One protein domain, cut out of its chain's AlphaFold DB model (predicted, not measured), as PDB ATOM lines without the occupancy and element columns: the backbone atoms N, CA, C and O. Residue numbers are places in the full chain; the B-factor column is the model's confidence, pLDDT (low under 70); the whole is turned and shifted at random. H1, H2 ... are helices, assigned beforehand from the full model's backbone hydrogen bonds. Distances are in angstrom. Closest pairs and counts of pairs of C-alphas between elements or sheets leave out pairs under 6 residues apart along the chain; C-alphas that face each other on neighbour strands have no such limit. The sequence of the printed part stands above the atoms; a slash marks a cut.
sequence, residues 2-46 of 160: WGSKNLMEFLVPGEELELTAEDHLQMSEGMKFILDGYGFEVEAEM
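AT A GLANCE: This is residues 2 to 46 of the 160 residues of an uncharacterized protein of Panicum hallii (UniProt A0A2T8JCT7). One long helix, H3, has chain folded back at both of its ends: the stretch before it swings out in an open loop to a small head of two short helices, H1 and H2, and residues 40 to 46 after it turn back beside it. Residues 10 to 15 stick out at one end of the longest axis and residues 34 to 39 at the other. The printed part has 45 residues with three named helices, H1, H2 and H3 in that order, and no named strand; the class is all helix. It is loose, with a radius of gyration of the C-alphas of 12.5 A, and spans 37 by 18 by 13 A, only just a rod.

HOW THE PARTS SIT: Look first at H3, residues 21 to 37, which has a kink of 29 degrees near residue 30. H1, residues 2 to 6, only just touches H3, with 3 pairs of C-alphas within 8 A; H3 takes part with residues 23 to 27 alone. The closest C-alphas are those of Trp 2 and Asp 23, 5.8 A apart. H2, residues 8 to 11, is apart from H3, and H1 and H2 meet only through their link. In H1 the O i to N i+4 pair is within hydrogen-bond range, in H3 12 of 13 are, and H2 is too short for such a pair.

IN THESE COORDINATES: Find C-alpha 21 at (-18.278, -3.815, -36.700); from there H3 runs 24.4 A to C-alpha 37 at (-35.758, -8.610, -20.393). H1 begins at C-alpha 2, at (-28.874, -4.062, -40.241), and measures 6.1 A; H2 measures 5.1 A.

THE WHOLE: The two C-alphas farthest apart are those of Gly 14 and Gly 39, 37.2 A. The printed part has no cut; the link from H1 to H2 is tight and that from H2 to H3, with 9 residues, is short. The mean pLDDT of the printed part is 76.9, and 14 residues are under 70, among them residues 21 to 28.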
ATOM      1  N   TRP A   2     -29.380  -2.735 -40.620       71.06
ATOM      2  CA  TRP A   2     -28.874  -4.062 -40.241       71.06
ATOM      3  C   TRP A   2     -29.752  -5.232 -40.716       71.06
ATOM      4  O   TRP A   2     -29.240  -6.171 -41.318       71.06
ATOM      5  N   GLY A   3     -31.076  -5.138 -40.540       64.25
ATOM      6  CA  GLY A   3     -32.001  -6.223 -40.893       64.25
ATOM      7  C   GLY A   3     -31.907  -6.668 -42.357       64.25
ATOM      8  O   GLY A   3     -31.997  -7.855 -42.641       64.25
ATOM      9  N   SER A   4     -31.639  -5.743 -43.282       70.06
ATOM     10  CA  SER A   4     -31.440  -6.077 -44.698       70.06
ATOM     11  C   SER A   4     -30.113  -6.796 -44.952       70.06
ATOM     12  O   SER A   4     -30.085  -7.723 -45.749       70.06
ATOM     13  N   LYS A   5     -29.035  -6.411 -44.253       71.38
ATOM     14  CA  LYS A   5     -27.717  -7.061 -44.365       71.38
ATOM     15  C   LYS A   5     -27.724  -8.464 -43.754       71.38
ATOM     16  O   LYS A   5     -27.150  -9.381 -44.318       71.38
ATOM     17  N   ASN A   6     -28.428  -8.644 -42.639       67.75
ATOM     18  CA  ASN A   6     -28.559  -9.946 -41.986       67.75
ATOM     19  C   ASN A   6     -29.421 -10.930 -42.795       67.75
ATOM     20  O   ASN A   6     -29.203 -12.134 -42.757       67.75
ATOM     21  N   LEU A   7     -30.410 -10.421 -43.534       69.94
ATOM     22  CA  LEU A   7     -31.255 -11.231 -44.411       69.94
ATOM     23  C   LEU A   7     -30.661 -11.413 -45.814       69.94
ATOM     24  O   LEU A   7     -31.288 -12.081 -46.628       69.94
ATOM     25  N   MET A   8     -29.490 -10.843 -46.112       78.38
ATOM     26  CA  MET A   8     -28.932 -10.822 -47.468       78.38
ATOM     27  C   MET A   8     -28.719 -12.236 -48.012       78.38
ATOM     28  O   MET A   8     -29.177 -12.532 -49.106       78.38
ATOM     29  N   GLU A   9     -28.157 -13.136 -47.204       68.94
ATOM     30  CA  GLU A   9     -27.941 -14.540 -47.583       68.94
ATOM     31  C   GLU A   9     -29.261 -15.270 -47.908       68.94
ATOM     32  O   GLU A   9     -29.322 -16.103 -48.811       68.94
ATOM     33  N   PHE A  10     -30.347 -14.929 -47.204       71.50
ATOM     34  CA  PHE A  10     -31.670 -15.515 -47.432       71.50
ATOM     35  C   PHE A  10     -32.400 -14.886 -48.628       71.50
ATOM     36  O   PHE A  10     -33.087 -15.580 -49.377       71.50
ATOM     37  N   LEU A  11     -32.285 -13.566 -48.799       76.81
ATOM     38  CA  LEU A  11     -32.965 -12.802 -49.848       76.81
ATOM     39  C   LEU A  11     -32.258 -12.923 -51.203       76.81
ATOM     40  O   LEU A  11     -32.922 -12.876 -52.240       76.81
ATOM     41  N   VAL A  12     -30.935 -13.083 -51.192       80.06
ATOM     42  CA  VAL A  12     -30.072 -13.207 -52.370       80.06
ATOM     43  C   VAL A  12     -29.067 -14.347 -52.137       80.06
ATOM     44  O   VAL A  12     -27.929 -14.117 -51.723       80.06
ATOM     45  N   PRO A  13     -29.467 -15.605 -52.405       74.44
ATOM     46  CA  PRO A  13     -28.593 -16.760 -52.217       74.44
ATOM     47  C   PRO A  13     -27.315 -16.643 -53.061       74.44
ATOM     48  O   PRO A  13     -27.383 -16.573 -54.289       74.44
ATOM     49  N   GLY A  14     -26.153 -16.637 -52.401       70.75
ATOM     50  CA  GLY A  14     -24.832 -16.479 -53.027       70.75
ATOM     51  C   GLY A  14     -24.190 -15.101 -52.840       70.75
ATOM     52  O   GLY A  14     -23.038 -14.923 -53.232       70.75
ATOM     53  N   GLU A  15     -24.894 -14.141 -52.237       75.56
ATOM     54  CA  GLU A  15     -24.303 -12.873 -51.810       75.56
ATOM     55  C   GLU A  15     -23.711 -13.016 -50.400       75.56
ATOM     56  O   GLU A  15     -24.427 -13.041 -49.399       75.56
ATOM     57  N   GLU A  16     -22.383 -13.131 -50.325       66.25
ATOM     58  CA  GLU A  16     -21.637 -13.111 -49.065       66.25
ATOM     59  C   GLU A  16     -21.417 -11.655 -48.641       66.25
ATOM     60  O   GLU A  16     -20.489 -10.984 -49.095       66.25
ATOM     61  N   LEU A  17     -22.310 -11.142 -47.794       71.81
ATOM     62  CA  LEU A  17     -22.177  -9.810 -47.216       71.81
ATOM     63  C   LEU A  17     -21.776  -9.927 -45.745       71.81
ATOM     64  O   LEU A  17     -22.602 -10.220 -44.882       71.81
ATOM     65  N   GLU A  18     -20.497  -9.691 -45.458       71.19
ATOM     66  CA  GLU A  18     -20.004  -9.639 -44.082       71.19
ATOM     67  C   GLU A  18     -20.542  -8.391 -43.365       71.19
ATOM     68  O   GLU A  18     -20.533  -7.273 -43.893       71.19
ATOM     69  N   LEU A  19     -21.031  -8.582 -42.139       68.81
ATOM     70  CA  LEU A  19     -21.466  -7.482 -41.286       68.81
ATOM     71  C   LEU A  19     -20.245  -6.687 -40.810       68.81
ATOM     72  O   LEU A  19     -19.242  -7.244 -40.370       68.81
ATOM     73  N   THR A  20     -20.329  -5.360 -40.889       74.12
ATOM     74  CA  THR A  20     -19.272  -4.493 -40.352       74.12
ATOM     75  C   THR A  20     -19.358  -4.426 -38.827       74.12
ATOM     76  O   THR A  20     -20.415  -4.681 -38.250       74.12
ATOM     77  N   ALA A  21     -18.279  -4.013 -38.155       66.38
ATOM     78  CA  ALA A  21     -18.278  -3.815 -36.700       66.38
ATOM     79  C   ALA A  21     -19.404  -2.875 -36.213       66.38
ATOM     80  O   ALA A  21     -20.005  -3.122 -35.174       66.38
ATOM     81  N   GLU A  22     -19.741  -1.847 -36.994       68.00
ATOM     82  CA  GLU A  22     -20.852  -0.931 -36.702       68.00
ATOM     83  C   GLU A  22     -22.223  -1.621 -36.828       68.00
ATOM     84  O   GLU A  22     -23.122  -1.401 -36.016       68.00
ATOM     85  N   ASP A  23     -22.385  -2.505 -37.821       66.88
ATOM     86  CA  ASP A  23     -23.608  -3.300 -37.975       66.88
ATOM     87  C   ASP A  23     -23.772  -4.308 -36.828       66.88
ATOM     88  O   ASP A  23     -24.895  -4.564 -36.388       66.88
ATOM     89  N   HIS A  24     -22.662  -4.861 -36.332       63.75
ATOM     90  CA  HIS A  24     -22.651  -5.694 -35.132       63.75
ATOM     91  C   HIS A  24     -23.035  -4.885 -33.886       63.75
ATOM     92  O   HIS A  24     -23.871  -5.337 -33.111       63.75
ATOM     93  N   LEU A  25     -22.508  -3.669 -33.726       61.94
ATOM     94  CA  LEU A  25     -22.786  -2.820 -32.566       61.94
ATOM     95  C   LEU A  25     -24.271  -2.423 -32.467       61.94
ATOM     96  O   LEU A  25     -24.875  -2.564 -31.404       61.94
ATOM     97  N   GLN A  26     -24.892  -2.011 -33.580       62.00
ATOM     98  CA  GLN A  26     -26.330  -1.697 -33.612       62.00
ATOM     99  C   GLN A  26     -27.224  -2.910 -33.311       62.00
ATOM    100  O   GLN A  26     -28.265  -2.762 -32.668       62.00
ATOM    101  N   MET A  27     -26.845  -4.107 -33.772       66.81
ATOM    102  CA  MET A  27     -27.549  -5.351 -33.433       66.81
ATOM    103  C   MET A  27     -27.506  -5.603 -31.923       66.81
ATOM    104  O   MET A  27     -28.512  -5.978 -31.312       66.81
ATOM    105  N   SER A  28     -26.339  -5.383 -31.323       68.06
ATOM    106  CA  SER A  28     -26.081  -5.724 -29.938       68.06
ATOM    107  C   SER A  28     -26.868  -4.893 -28.931       68.06
ATOM    108  O   SER A  28     -27.274  -5.453 -27.921       68.06
ATOM    109  N   GLU A  29     -27.160  -3.614 -29.184       75.12
ATOM    110  CA  GLU A  29     -27.947  -2.799 -28.241       75.12
ATOM    111  C   GLU A  29     -29.408  -3.263 -28.131       75.12
ATOM    112  O   GLU A  29     -29.922  -3.471 -27.030       75.12
ATOM    113  N   GLY A  30     -30.076  -3.483 -29.268       80.56
ATOM    114  CA  GLY A  30     -31.451  -3.992 -29.277       80.56
ATOM    115  C   GLY A  30     -31.534  -5.409 -28.713       80.56
ATOM    116  O   GLY A  30     -32.447  -5.738 -27.955       80.56
ATOM    117  N   MET A  31     -30.542  -6.240 -29.033       86.19
ATOM    118  CA  MET A  31     -30.475  -7.595 -28.507       86.19
ATOM    119  C   MET A  31     -30.182  -7.627 -27.007       86.19
ATOM    120  O   MET A  31     -30.773  -8.435 -26.291       86.19
ATOM    121  N   LYS A  32     -29.325  -6.729 -26.515       86.62
ATOM    122  CA  LYS A  32     -29.051  -6.557 -25.087       86.62
ATOM    123  C   LYS A  32     -30.334  -6.229 -24.332       86.62
ATOM    124  O   LYS A  32     -30.633  -6.911 -23.366       86.62
ATOM    125  N   PHE A  33     -31.158  -5.314 -24.845       86.00
ATOM    126  CA  PHE A  33     -32.460  -5.011 -24.242       86.00
ATOM    127  C   PHE A  33     -33.383  -6.241 -24.147       86.00
ATOM    128  O   PHE A  33     -34.014  -6.470 -23.116       86.00
ATOM    129  N   ILE A  34     -33.456  -7.058 -25.205       90.38
ATOM    130  CA  ILE A  34     -34.261  -8.293 -25.201       90.38
ATOM    131  C   ILE A  34     -33.726  -9.288 -24.162       90.38
ATOM    132  O   ILE A  34     -34.499  -9.870 -23.400       90.38
ATOM    133  N   LEU A  35     -32.410  -9.486 -24.124       92.69
ATOM    134  CA  LEU A  35     -31.749 -10.428 -23.219       92.69
ATOM    135  C   LEU A  35     -31.827  -9.978 -21.757       92.69
ATOM    136  O   LEU A  35     -32.107 -10.809 -20.892       92.69
ATOM    137  N   ASP A  36     -31.705  -8.678 -21.490       92.00
ATOM    138  CA  ASP A  36     -31.945  -8.068 -20.180       92.00
ATOM    139  C   ASP A  36     -33.390  -8.320 -19.724       92.00
ATOM    140  O   ASP A  36     -33.625  -8.682 -18.570       92.00
ATOM    141  N   GLY A  37     -34.361  -8.236 -20.643       91.88
ATOM    142  CA  GLY A  37     -35.758  -8.610 -20.393       91.88
ATOM    143  C   GLY A  37     -35.948 -10.075 -19.973       91.88
ATOM    144  O   GLY A  37     -36.912 -10.403 -19.279       91.88
ATOM    145  N   TYR A  38     -35.007 -10.949 -20.332       94.12
ATOM    146  CA  TYR A  38     -34.943 -12.343 -19.887       94.12
ATOM    147  C   TYR A  38     -34.021 -12.579 -18.684       94.12
ATOM    148  O   TYR A  38     -33.914 -13.716 -18.220       94.12
ATOM    149  N   GLY A  39     -33.400 -11.528 -18.144       94.31
ATOM    150  CA  GLY A  39     -32.494 -11.595 -16.998       94.31
ATOM    151  C   GLY A  39     -31.050 -11.956 -17.350       94.31
ATOM    152  O   GLY A  39     -30.309 -12.403 -16.474       94.31
ATOM    153  N   PHE A  40     -30.639 -11.790 -18.611       94.06
ATOM    154  CA  PHE A  40     -29.272 -12.044 -19.062       94.06
ATOM    155  C   PHE A  40     -28.515 -10.744 -19.306       94.06
ATOM    156  O   PHE A  40     -28.688 -10.103 -20.335       94.06
ATOM    157  N   GLU A  41     -27.592 -10.428 -18.402       90.44
ATOM    158  CA  GLU A  41     -26.640  -9.337 -18.596       90.44
ATOM    159  C   GLU A  41     -25.541  -9.771 -19.580       90.44
ATOM    160  O   GLU A  41     -24.712 -10.643 -19.273       90.44
ATOM    161  N   VAL A  42     -25.549  -9.174 -20.775       87.38
ATOM    162  CA  VAL A  42     -24.592  -9.467 -21.849       87.38
ATOM    163  C   VAL A  42     -23.896  -8.211 -22.364       87.38
ATOM    164  O   VAL A  42     -24.483  -7.128 -22.429       87.38
ATOM    165  N   GLU A  43     -22.641  -8.376 -22.775       85.06
ATOM    166  CA  GLU A  43     -21.928  -7.372 -23.561       85.06
ATOM    167  C   GLU A  43     -22.205  -7.548 -25.052       85.06
ATOM    168  O   GLU A  43     -22.578  -8.633 -25.514       85.06
ATOM    169  N   ALA A  44     -22.022  -6.471 -25.809       80.56
ATOM    170  CA  ALA A  44     -22.352  -6.438 -27.225       80.56
ATOM    171  C   ALA A  44     -21.587  -7.491 -28.036       80.56
ATOM    172  O   ALA A  44     -22.147  -8.110 -28.939       80.56
ATOM    173  N   GLU A  45     -20.338  -7.736 -27.664       80.94
ATOM    174  CA  GLU A  45     -19.406  -8.672 -28.284       80.94
ATOM    175  C   GLU A  45     -19.771 -10.138 -28.017       80.94
ATOM    176  O   GLU A  45     -19.292 -11.032 -28.711       80.94
ATOM    177  N   MET A  46     -20.627 -10.406 -27.023       85.62
ATOM    178  CA  MET A  46     -21.104 -11.757 -26.724       85.62
ATOM    179  C   MET A  46     -22.223 -12.194 -27.675       85.62
ATOM    180  O   MET A  46     -22.462 -13.394 -27.825       85.62
TER     181      MET A  46